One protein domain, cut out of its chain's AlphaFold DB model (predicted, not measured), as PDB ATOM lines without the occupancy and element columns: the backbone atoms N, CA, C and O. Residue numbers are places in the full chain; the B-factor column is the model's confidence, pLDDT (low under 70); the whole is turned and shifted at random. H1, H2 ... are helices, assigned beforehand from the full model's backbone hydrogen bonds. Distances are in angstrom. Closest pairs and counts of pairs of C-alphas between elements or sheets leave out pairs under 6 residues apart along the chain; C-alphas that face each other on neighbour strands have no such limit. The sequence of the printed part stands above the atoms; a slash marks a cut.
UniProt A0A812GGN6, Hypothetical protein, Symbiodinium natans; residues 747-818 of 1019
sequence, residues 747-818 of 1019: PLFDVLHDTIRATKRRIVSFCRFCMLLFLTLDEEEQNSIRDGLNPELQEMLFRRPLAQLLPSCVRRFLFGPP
ATOM      1  N   PRO A 747     -22.706  85.962 -99.189       86.12
ATOM      2  CA  PRO A 747     -24.056  86.500 -99.300       86.12
ATOM      3  C   PRO A 747     -24.648  86.789 -97.916       86.12
ATOM      4  O   PRO A 747     -24.564  85.958 -97.011       86.12
ATOM      5  N   LEU A 748     -25.300  87.948 -97.761       69.62
ATOM      6  CA  LEU A 748     -25.909  88.365 -96.490       69.62
ATOM      7  C   LEU A 748     -26.860  87.296 -95.922       69.62
ATOM      8  O   LEU A 748     -26.939  87.128 -94.708       69.62
ATOM      9  N   PHE A 749     -27.551  86.561 -96.799       78.38
ATOM     10  CA  PHE A 749     -28.437  85.464 -96.419       78.38
ATOM     11  C   PHE A 749     -27.700  84.318 -95.713       78.38
ATOM     12  O   PHE A 749     -28.188  83.852 -94.687       78.38
ATOM     13  N   ASP A 750     -26.523  83.910 -96.192       78.94
ATOM     14  CA  ASP A 750     -25.758  82.806 -95.599       78.94
ATOM     15  C   ASP A 750     -25.206  83.207 -94.228       78.94
ATOM     16  O   ASP A 750     -25.361  82.474 -93.250       78.94
ATOM     17  N   VAL A 751     -24.659  84.425 -94.122       79.81
ATOM     18  CA  VAL A 751     -24.192  84.996 -92.847       79.81
ATOM     19  C   VAL A 751     -25.342  85.097 -91.844       79.81
ATOM     20  O   VAL A 751     -25.184  84.725 -90.679       79.81
ATOM     21  N   LEU A 752     -26.517  85.562 -92.279       66.56
ATOM     22  CA  LEU A 752     -27.701  85.675 -91.432       66.56
ATOM     23  C   LEU A 752     -28.236  84.293 -91.024       66.56
ATOM     24  O   LEU A 752     -28.545  84.087 -89.852       66.56
ATOM     25  N   HIS A 753     -28.306  83.337 -91.949       84.19
ATOM     26  CA  HIS A 753     -28.772  81.975 -91.699       84.19
ATOM     27  C   HIS A 753     -27.853  81.226 -90.722       84.19
ATOM     28  O   HIS A 753     -28.345  80.639 -89.755       84.19
ATOM     29  N   ASP A 754     -26.534  81.305 -90.901       82.81
ATOM     30  CA  ASP A 754     -25.565  80.701 -89.983       82.81
ATOM     31  C   ASP A 754     -25.585  81.388 -88.611       82.81
ATOM     32  O   ASP A 754     -25.573  80.705 -87.582       82.81
ATOM     33  N   THR A 755     -25.737  82.717 -88.567       74.12
ATOM     34  CA  THR A 755     -25.897  83.469 -87.310       74.12
ATOM     35  C   THR A 755     -27.182  83.074 -86.577       74.12
ATOM     36  O   THR A 755     -27.144  82.820 -85.370       74.12
ATOM     37  N   ILE A 756     -28.314  82.947 -87.277       78.00
ATOM     38  CA  ILE A 756     -29.593  82.488 -86.709       78.00
ATOM     39  C   ILE A 756     -29.469  81.042 -86.220       78.00
ATOM     40  O   ILE A 756     -29.899  80.731 -85.108       78.00
ATOM     41  N   ARG A 757     -28.843  80.152 -86.998       83.62
ATOM     42  CA  ARG A 757     -28.627  78.742 -86.635       83.62
ATOM     43  C   ARG A 757     -27.732  78.610 -85.398       83.62
ATOM     44  O   ARG A 757     -28.070  77.845 -84.492       83.62
ATOM     45  N   ALA A 758     -26.640  79.369 -85.316       80.31
ATOM     46  CA  ALA A 758     -25.760  79.416 -84.149       80.31
ATOM     47  C   ALA A 758     -26.472  79.997 -82.914       80.31
ATOM     48  O   ALA A 758     -26.399  79.421 -81.827       80.31
ATOM     49  N   THR A 759     -27.224  81.086 -83.088       73.44
ATOM     50  CA  THR A 759     -27.999  81.728 -82.015       73.44
ATOM     51  C   THR A 759     -29.086  80.795 -81.481       73.44
ATOM     52  O   THR A 759     -29.179  80.600 -80.272       73.44
ATOM     53  N   LYS A 760     -29.838  80.116 -82.360       86.00
ATOM     54  CA  LYS A 760     -30.846  79.114 -81.978       86.00
ATOM     55  C   LYS A 760     -30.233  77.976 -81.160       86.00
ATOM     56  O   LYS A 760     -30.799  77.610 -80.135       86.00
ATOM     57  N   ARG A 761     -29.066  77.448 -81.560       83.56
ATOM     58  CA  ARG A 761     -28.344  76.419 -80.782       83.56
ATOM     59  C   ARG A 761     -27.960  76.920 -79.387       83.56
ATOM     60  O   ARG A 761     -28.169  76.200 -78.419       83.56
ATOM     61  N   ARG A 762     -27.447  78.151 -79.265       82.25
ATOM     62  CA  ARG A 762     -27.090  78.752 -77.964       82.25
ATOM     63  C   ARG A 762     -28.312  78.957 -77.065       82.25
ATOM     64  O   ARG A 762     -28.251  78.579 -75.900       82.25
ATOM     65  N   ILE A 763     -29.416  79.482 -77.602       78.25
ATOM     66  CA  ILE A 763     -30.669  79.678 -76.853       78.25
ATOM     67  C   ILE A 763     -31.228  78.336 -76.366       78.25
ATOM     68  O   ILE A 763     -31.527  78.209 -75.186       78.25
ATOM     69  N   VAL A 764     -31.307  77.312 -77.226       87.81
ATOM     70  CA  VAL A 764     -31.808  75.983 -76.826       87.81
ATOM     71  C   VAL A 764     -30.933  75.353 -75.736       87.81
ATOM     72  O   VAL A 764     -31.473  74.845 -74.757       87.81
ATOM     73  N   SER A 765     -29.603  75.437 -75.851       85.69
ATOM     74  CA  SER A 765     -28.687  74.964 -74.802       85.69
ATOM     75  C   SER A 765     -28.861  75.724 -73.484       85.69
ATOM     76  O   SER A 765     -28.859  75.108 -72.423       85.69
ATOM     77  N   PHE A 766     -29.060  77.045 -73.532       85.38
ATOM     78  CA  PHE A 766     -29.317  77.856 -72.340       85.38
ATOM     79  C   PHE A 766     -30.661  77.503 -71.686       85.38
ATOM     80  O   PHE A 766     -30.705  77.271 -70.483       85.38
ATOM     81  N   CYS A 767     -31.738  77.365 -72.464       86.31
ATOM     82  CA  CYS A 767     -33.036  76.933 -71.946       86.31
ATOM     83  C   CYS A 767     -32.965  75.539 -71.305       86.31
ATOM     84  O   CYS A 767     -33.514  75.354 -70.224       86.31
ATOM     85  N   ARG A 768     -32.256  74.579 -71.922       92.69
ATOM     86  CA  ARG A 768     -32.015  73.244 -71.341       92.69
ATOM     87  C   ARG A 768     -31.258  73.323 -70.013       92.69
ATOM     88  O   ARG A 768     -31.660  72.684 -69.048       92.69
ATOM     89  N   PHE A 769     -30.224  74.159 -69.932       91.44
ATOM     90  CA  PHE A 769     -29.503  74.407 -68.682       91.44
ATOM     91  C   PHE A 769     -30.391  75.043 -67.597       91.44
ATOM     92  O   PHE A 769     -30.346  74.613 -66.448       91.44
ATOM     93  N   CYS A 770     -31.246  76.007 -67.948       87.00
ATOM     94  CA  CYS A 770     -32.212  76.580 -67.008       87.00
ATOM     95  C   CYS A 770     -33.253  75.557 -66.527       87.00
ATOM     96  O   CYS A 770     -33.588  75.568 -65.348       87.00
ATOM     97  N   MET A 771     -33.732  74.654 -67.391       88.56
ATOM     98  CA  MET A 771     -34.636  73.573 -66.971       88.56
ATOM     99  C   MET A 771     -33.970  72.669 -65.925       88.56
ATOM    100  O   MET A 771     -34.565  72.435 -64.880       88.56
ATOM    101  N   LEU A 772     -32.708  72.267 -66.141       93.25
ATOM    102  CA  LEU A 772     -31.931  71.480 -65.169       93.25
ATOM    103  C   LEU A 772     -31.647  72.208 -63.841       93.25
ATOM    104  O   LEU A 772     -31.341  71.547 -62.853       93.25
ATOM    105  N   LEU A 773     -31.695  73.545 -63.811       87.69
ATOM    106  CA  LEU A 773     -31.462  74.345 -62.601       87.69
ATOM    107  C   LEU A 773     -32.727  74.623 -61.782       87.69
ATOM    108  O   LEU A 773     -32.628  74.799 -60.569       87.69
ATOM    109  N   PHE A 774     -33.883  74.753 -62.438       88.12
ATOM    110  CA  PHE A 774     -35.087  75.326 -61.822       88.12
ATOM    111  C   PHE A 774     -36.299  74.391 -61.786       88.12
ATOM    112  O   PHE A 774     -37.275  74.722 -61.114       88.12
ATOM    113  N   LEU A 775     -36.269  73.257 -62.489       88.38
ATOM    114  CA  LEU A 775     -37.367  72.290 -62.502       88.38
ATOM    115  C   LEU A 775     -36.986  71.025 -61.729       88.38
ATOM    116  O   LEU A 775     -35.877  70.509 -61.856       88.38
ATOM    117  N   THR A 776     -37.935  70.512 -60.950       88.88
ATOM    118  CA  THR A 776     -37.874  69.167 -60.373       88.88
ATOM    119  C   THR A 776     -38.250  68.164 -61.460       88.88
ATOM    120  O   THR A 776     -39.433  67.955 -61.715       88.88
ATOM    121  N   LEU A 777     -37.236  67.619 -62.122       93.94
ATOM    122  CA  LEU A 777     -37.355  66.618 -63.183       93.94
ATOM    123  C   LEU A 777     -37.077  65.226 -62.605       93.94
ATOM    124  O   LEU A 777     -36.333  65.112 -61.624       93.94
ATOM    125  N   ASP A 778     -37.629  64.183 -63.218       94.25
ATOM    126  CA  ASP A 778     -37.204  62.811 -62.926       94.25
ATOM    127  C   ASP A 778     -35.834  62.489 -63.566       94.25
ATOM    128  O   ASP A 778     -35.275  63.279 -64.334       94.25
ATOM    129  N   GLU A 779     -35.243  61.340 -63.220       93.81
ATOM    130  CA  GLU A 779     -33.913  60.969 -63.723       93.81
ATOM    131  C   GLU A 779     -33.894  60.718 -65.246       93.81
ATOM    132  O   GLU A 779     -32.855  60.915 -65.885       93.81
ATOM    133  N   GLU A 780     -35.013  60.323 -65.860       94.38
ATOM    134  CA  GLU A 780     -35.095  60.072 -67.305       94.38
ATOM    135  C   GLU A 780     -35.160  61.393 -68.087       94.38
ATOM    136  O   GLU A 780     -34.375  61.611 -69.018       94.38
ATOM    137  N   GLU A 781     -36.011  62.325 -67.658       94.81
ATOM    138  CA  GLU A 781     -36.079  63.698 -68.157       94.81
ATOM    139  C   GLU A 781     -34.747  64.430 -67.959       94.81
ATOM    140  O   GLU A 781     -34.253  65.087 -68.884       94.81
ATOM    141  N   GLN A 782     -34.118  64.286 -66.788       95.56
ATOM    142  CA  GLN A 782     -32.833  64.917 -66.498       95.56
ATOM    143  C   GLN A 782     -31.736  64.414 -67.448       95.56
ATOM    144  O   GLN A 782     -30.988  65.228 -67.999       95.56
ATOM    145  N   ASN A 783     -31.654  63.102 -67.696       94.06
ATOM    146  CA  ASN A 783     -30.701  62.534 -68.653       94.06
ATOM    147  C   ASN A 783     -31.022  62.949 -70.101       94.06
ATOM    148  O   ASN A 783     -30.121  63.386 -70.816       94.06
ATOM    149  N   SER A 784     -32.295  62.936 -70.510       95.25
ATOM    150  CA  SER A 784     -32.749  63.387 -71.836       95.25
ATOM    151  C   SER A 784     -32.381  64.852 -72.125       95.25
ATOM    152  O   SER A 784     -31.864  65.190 -73.196       95.25
ATOM    153  N   ILE A 785     -32.562  65.748 -71.148       95.94
ATOM    154  CA  ILE A 785     -32.150  67.152 -71.269       95.94
ATOM    155  C   ILE A 785     -30.622  67.287 -71.244       95.94
ATOM    156  O   ILE A 785     -30.078  68.117 -71.985       95.94
ATOM    157  N   ARG A 786     -29.920  66.472 -70.443       95.12
ATOM    158  CA  ARG A 786     -28.452  66.473 -70.351       95.12
ATOM    159  C   ARG A 786     -27.789  66.047 -71.659       95.12
ATOM    160  O   ARG A 786     -26.859  66.717 -72.097       95.12
ATOM    161  N   ASP A 787     -28.293  65.007 -72.307       94.75
ATOM    162  CA  ASP A 787     -27.769  64.509 -73.582       94.75
ATOM    163  C   ASP A 787     -28.170  65.426 -74.758       94.75
ATOM    164  O   ASP A 787     -27.542  65.429 -75.818       94.75
ATOM    165  N   GLY A 788     -29.170  66.291 -74.551       92.00
ATOM    166  CA  GLY A 788     -29.512  67.400 -75.438       92.00
ATOM    167  C   GLY A 788     -28.630  68.657 -75.303       92.00
ATOM    168  O   GLY A 788     -28.832  69.607 -76.068       92.00
ATOM    169  N   LEU A 789     -27.695  68.738 -74.351       94.25
ATOM    170  CA  LEU A 789     -26.759  69.868 -74.246       94.25
ATOM    171  C   LEU A 789     -25.589  69.722 -75.238       94.25
ATOM    172  O   LEU A 789     -25.242  68.627 -75.665       94.25
ATOM    173  N   ASN A 790     -24.964  70.842 -75.623       91.69
ATOM    174  CA  ASN A 790     -23.716  70.793 -76.401       91.69
ATOM    175  C   ASN A 790     -22.655  70.029 -75.574       91.69
ATOM    176  O   ASN A 790     -22.440  70.441 -74.431       91.69
ATOM    177  N   PRO A 791     -21.969  68.995 -76.105       88.69
ATOM    178  CA  PRO A 791     -20.956  68.237 -75.363       88.69
ATOM    179  C   PRO A 791     -19.859  69.112 -74.739       88.69
ATOM    180  O   PRO A 791     -19.437  68.839 -73.619       88.69
ATOM    181  N   GLU A 792     -19.452  70.212 -75.382       87.69
ATOM    182  CA  GLU A 792     -18.492  71.167 -74.797       87.69
ATOM    183  C   GLU A 792     -19.044  71.847 -73.535       87.69
ATOM    184  O   GLU A 792     -18.323  72.082 -72.566       87.69
ATOM    185  N   LEU A 793     -20.341  72.171 -73.541       84.94
ATOM    186  CA  LEU A 793     -21.038  72.790 -72.416       84.94
ATOM    187  C   LEU A 793     -21.342  71.752 -71.325       84.94
ATOM    188  O   LEU A 793     -21.257  72.072 -70.146       84.94
ATOM    189  N   GLN A 794     -21.632  70.505 -71.704       92.62
ATOM    190  CA  GLN A 794     -21.798  69.376 -70.790       92.62
ATOM    191  C   GLN A 794     -20.476  69.059 -70.065       92.62
ATOM    192  O   GLN A 794     -20.454  68.933 -68.844       92.62
ATOM    193  N   GLU A 795     -19.350  69.009 -70.782       89.81
ATOM    194  CA  GLU A 795     -18.022  68.864 -70.181       89.81
ATOM    195  C   GLU A 795     -17.680  70.060 -69.281       89.81
ATOM    196  O   GLU A 795     -17.220  69.878 -68.152       89.81
ATOM    197  N   MET A 796     -17.949  71.284 -69.742       86.31
ATOM    198  CA  MET A 796     -17.723  72.496 -68.958       86.31
ATOM    199  C   MET A 796     -18.519  72.492 -67.647       86.31
ATOM    200  O   MET A 796     -17.936  72.753 -66.603       86.31
ATOM    201  N   LEU A 797     -19.816  72.183 -67.682       85.88
ATOM    202  CA  LEU A 797     -20.697  72.259 -66.513       85.88
ATOM    203  C   LEU A 797     -20.557  71.068 -65.556       85.88
ATOM    204  O   LEU A 797     -20.631  71.266 -64.347       85.88
ATOM    205  N   PHE A 798     -20.373  69.849 -66.076       88.69
ATOM    206  CA  PHE A 798     -20.444  68.622 -65.270       88.69
ATOM    207  C   PHE A 798     -19.093  67.935 -65.029       88.69
ATOM    208  O   PHE A 798     -18.997  67.127 -64.109       88.69
ATOM    209  N   ARG A 799     -18.049  68.217 -65.826       83.81
ATOM    210  CA  ARG A 799     -16.718  67.593 -65.656       83.81
ATOM    211  C   ARG A 799     -15.646  68.541 -65.130       83.81
ATOM    212  O   ARG A 799     -14.701  68.070 -64.500       83.81
ATOM    213  N   ARG A 800     -15.748  69.854 -65.364       84.19
ATOM    214  CA  ARG A 800     -14.765  70.809 -64.827       84.19
ATOM    215  C   ARG A 800     -15.124  71.192 -63.388       84.19
ATOM    216  O   ARG A 800     -16.252  71.613 -63.144       84.19
ATOM    217  N   PRO A 801     -14.186  71.101 -62.428       85.50
ATOM    218  CA  PRO A 801     -14.452  71.524 -61.058       85.50
ATOM    219  C   PRO A 801     -14.738  73.029 -61.016       85.50
ATOM    220  O   PRO A 801     -14.072  73.811 -61.698       85.50
ATOM    221  N   LEU A 802     -15.688  73.443 -60.171       74.56
ATOM    222  CA  LEU A 802     -16.220  74.814 -60.101       74.56
ATOM    223  C   LEU A 802     -15.129  75.903 -60.042       74.56
ATOM    224  O   LEU A 802     -15.249  76.945 -60.682       74.56
ATOM    225  N   ALA A 803     -14.017  75.635 -59.348       81.62
ATOM    226  CA  ALA A 803     -12.863  76.534 -59.247       81.62
ATOM    227  C   ALA A 803     -12.217  76.907 -60.603       81.62
ATOM    228  O   ALA A 803     -11.582  77.957 -60.715       81.62
ATOM    229  N   GLN A 804     -12.375  76.076 -61.638       80.00
ATOM    230  CA  GLN A 804     -11.896  76.342 -63.000       80.00
ATOM    231  C   GLN A 804     -12.897  77.133 -63.857       80.00
ATOM    232  O   GLN A 804     -12.483  77.718 -64.856       80.00
ATOM    233  N   LEU A 805     -14.178  77.170 -63.473       76.44
ATOM    234  CA  LEU A 805     -15.235  77.920 -64.168       76.44
ATOM    235  C   LEU A 805     -15.310  79.388 -63.731       76.44
ATOM    236  O   LEU A 805     -15.882  80.220 -64.432       76.44
ATOM    237  N   LEU A 806     -14.715  79.720 -62.584       76.06
ATOM    238  CA  LEU A 806     -14.654  81.089 -62.086       76.06
ATOM    239  C   LEU A 806     -13.745  81.966 -62.972       76.06
ATOM    240  O   LEU A 806     -12.633  81.542 -63.309       76.06
ATOM    241  N   PRO A 807     -14.153  83.215 -63.292       81.25
ATOM    242  CA  PRO A 807     -13.305  84.171 -63.998       81.25
ATOM    243  C   PRO A 807     -11.940  84.314 -63.325       81.25
ATOM    244  O   PRO A 807     -11.848  84.305 -62.096       81.25
ATOM    245  N   SER A 808     -10.878  84.495 -64.113       68.69
ATOM    246  CA  SER A 808      -9.492  84.532 -63.619       68.69
ATOM    247  C   SER A 808      -9.279  85.520 -62.465       68.69
ATOM    248  O   SER A 808      -8.534  85.210 -61.540       68.69
ATOM    249  N   CYS A 809      -9.982  86.656 -62.470       62.03
ATOM    250  CA  CYS A 809      -9.992  87.642 -61.387       62.03
ATOM    251  C   CYS A 809     -10.547  87.066 -60.071       62.03
ATOM    252  O   CYS A 809      -9.911  87.191 -59.029       62.03
ATOM    253  N   VAL A 810     -11.699  86.388 -60.127       67.69
ATOM    254  CA  VAL A 810     -12.356  85.761 -58.964       67.69
ATOM    255  C   VAL A 810     -11.547  84.561 -58.478       67.69
ATOM    256  O   VAL A 810     -11.337  84.400 -57.281       67.69
ATOM    257  N   ARG A 811     -11.005  83.758 -59.400       81.69
ATOM    258  CA  ARG A 811     -10.110  82.644 -59.068       81.69
ATOM    259  C   ARG A 811      -8.837  83.135 -58.369       81.69
ATOM    260  O   ARG A 811      -8.426  82.539 -57.383       81.69
ATOM    261  N   ARG A 812      -8.243  84.242 -58.831       71.88
ATOM    262  CA  ARG A 812      -7.056  84.862 -58.211       71.88
ATOM    263  C   ARG A 812      -7.365  85.535 -56.869       71.88
ATOM    264  O   ARG A 812      -6.479  85.620 -56.029       71.88
ATOM    265  N   PHE A 813      -8.601  85.989 -56.666       75.81
ATOM    266  CA  PHE A 813      -9.075  86.521 -55.387       75.81
ATOM    267  C   PHE A 813      -9.308  85.410 -54.350       75.81
ATOM    268  O   PHE A 813      -8.841  85.526 -53.224       75.81
ATOM    269  N   LEU A 814      -9.972  84.313 -54.736       72.38
ATOM    270  CA  LEU A 814     -10.315  83.209 -53.826       72.38
ATOM    271  C   LEU A 814      -9.164  82.225 -53.566       72.38
ATOM    272  O   LEU A 814      -9.096  81.653 -52.484       72.38
ATOM    273  N   PHE A 815      -8.271  82.014 -54.540       81.75
ATOM    274  CA  PHE A 815      -7.184  81.023 -54.462       81.75
ATOM    275  C   PHE A 815      -5.776  81.632 -54.593       81.75
ATOM    276  O   PHE A 815      -4.788  80.902 -54.640       81.75
ATOM    277  N   GLY A 816      -5.671  82.964 -54.644       78.19
ATOM    278  CA  GLY A 816      -4.402  83.690 -54.737       78.19
ATOM    279  C   GLY A 816      -3.733  83.667 -56.126       78.19
ATOM    280  O   GLY A 816      -4.262  83.117 -57.098       78.19
ATOM    281  N   PRO A 817      -2.553  84.306 -56.262       74.75
ATOM    282  CA  PRO A 817      -1.716  84.196 -57.455       74.75
ATOM    283  C   PRO A 817      -1.225  82.749 -57.679       74.75
ATOM    284  O   PRO A 817      -0.860  82.074 -56.712       74.75
ATOM    285  N   PRO A 818      -1.154  82.281 -58.942       59.06
ATOM    286  CA  PRO A 818      -0.799  80.894 -59.265       59.06
ATOM    287  C   PRO A 818       0.653  80.513 -58.929       59.06
ATOM    288  O   PRO A 818       0.976  79.330 -58.932       59.06
TER     289      PRO A 818
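What this domain is: This is residues 747 to 818 of the 1019 residues of the protein "Hypothetical protein" of Symbiodinium natans (UniProt A0A812GGN6). A long helix, H1, makes one arm of a wide, open V, and the short helices H3, H4 and H5, one after another, make the other arm; near the point of the V, H2 folds back on the last part of H1 as a small helical hairpin. Residues 747 to 760, at the beginning of the long arm, stick out with nothing packed on them. The printed part has 72 residues with five named helices in the order H1, H2, H3, H4, H5 and no named strand, and its class is all helix. It is only just loose, close to extended, with a radius of gyration of the C-alphas of 16.5 A, and its flat outline spans 48 by 39 by 18 A.

Where its parts are: The longest helix, H1, holds residues 748 to 774 and measures 38.2 A from its first C-alpha at (-25.909, 88.365, -96.490) to its last at (-35.087, 75.326, -61.822). H2 is residues 779 to 787, 12.1 A long. H3 is residues 791 to 798, 10.1 A long. H4, residues 802 to 805, is 5.2 A long. H5, residues 808 to 815, is 10.1 A long and ends at C-alpha 815, (-7.184, 81.023, -54.462).

How they stand to each other: H1 and H2 touch and form a helical hairpin, two helices that follow each other and run opposite ways, here at a shallow tilt of 27 degrees. H1 touches H2 with residues 768 to 772 alone; the closest C-alphas are those of Arg 768 and Ile 785, 6.1 A apart. H2 and H3 are close but not clearly touching, with the C-alphas of Arg 786 and Gln 794 closest at 7.3 A; they run opposite ways at a steep tilt of 49 degrees. H3 is also near H1, with 6 pairs of C-alphas within 10 A. H3 and H4 are close but not clearly touching, their closest C-alphas being those of Met 796 and Leu 805 at 7.7 A. H4 and H5 are close but not clearly touching, with the C-alphas of Ala 803 and Arg 811 closest at 6.7 A. H1 and H5 are apart, and so are H2 and H5. In H1, H2, H3 and H5 every O i to N i+4 pair is within hydrogen-bond range; H4 is too short for such a pair, and its 1 pair of O i and N i+3 is within range.

The domain as a whole: The two C-alphas farthest apart are those of Pro 747 and Gly 816, at 48.8 A. The printed part has no cut, and the four links between the helices are tight. Without residues 747 to 760, which stand free, the body of 58 residues spans 42 by 23 by 17 A. The mean pLDDT of the printed part is 83.9; residues 748, 752, 808 to 810 and 818 are under 70.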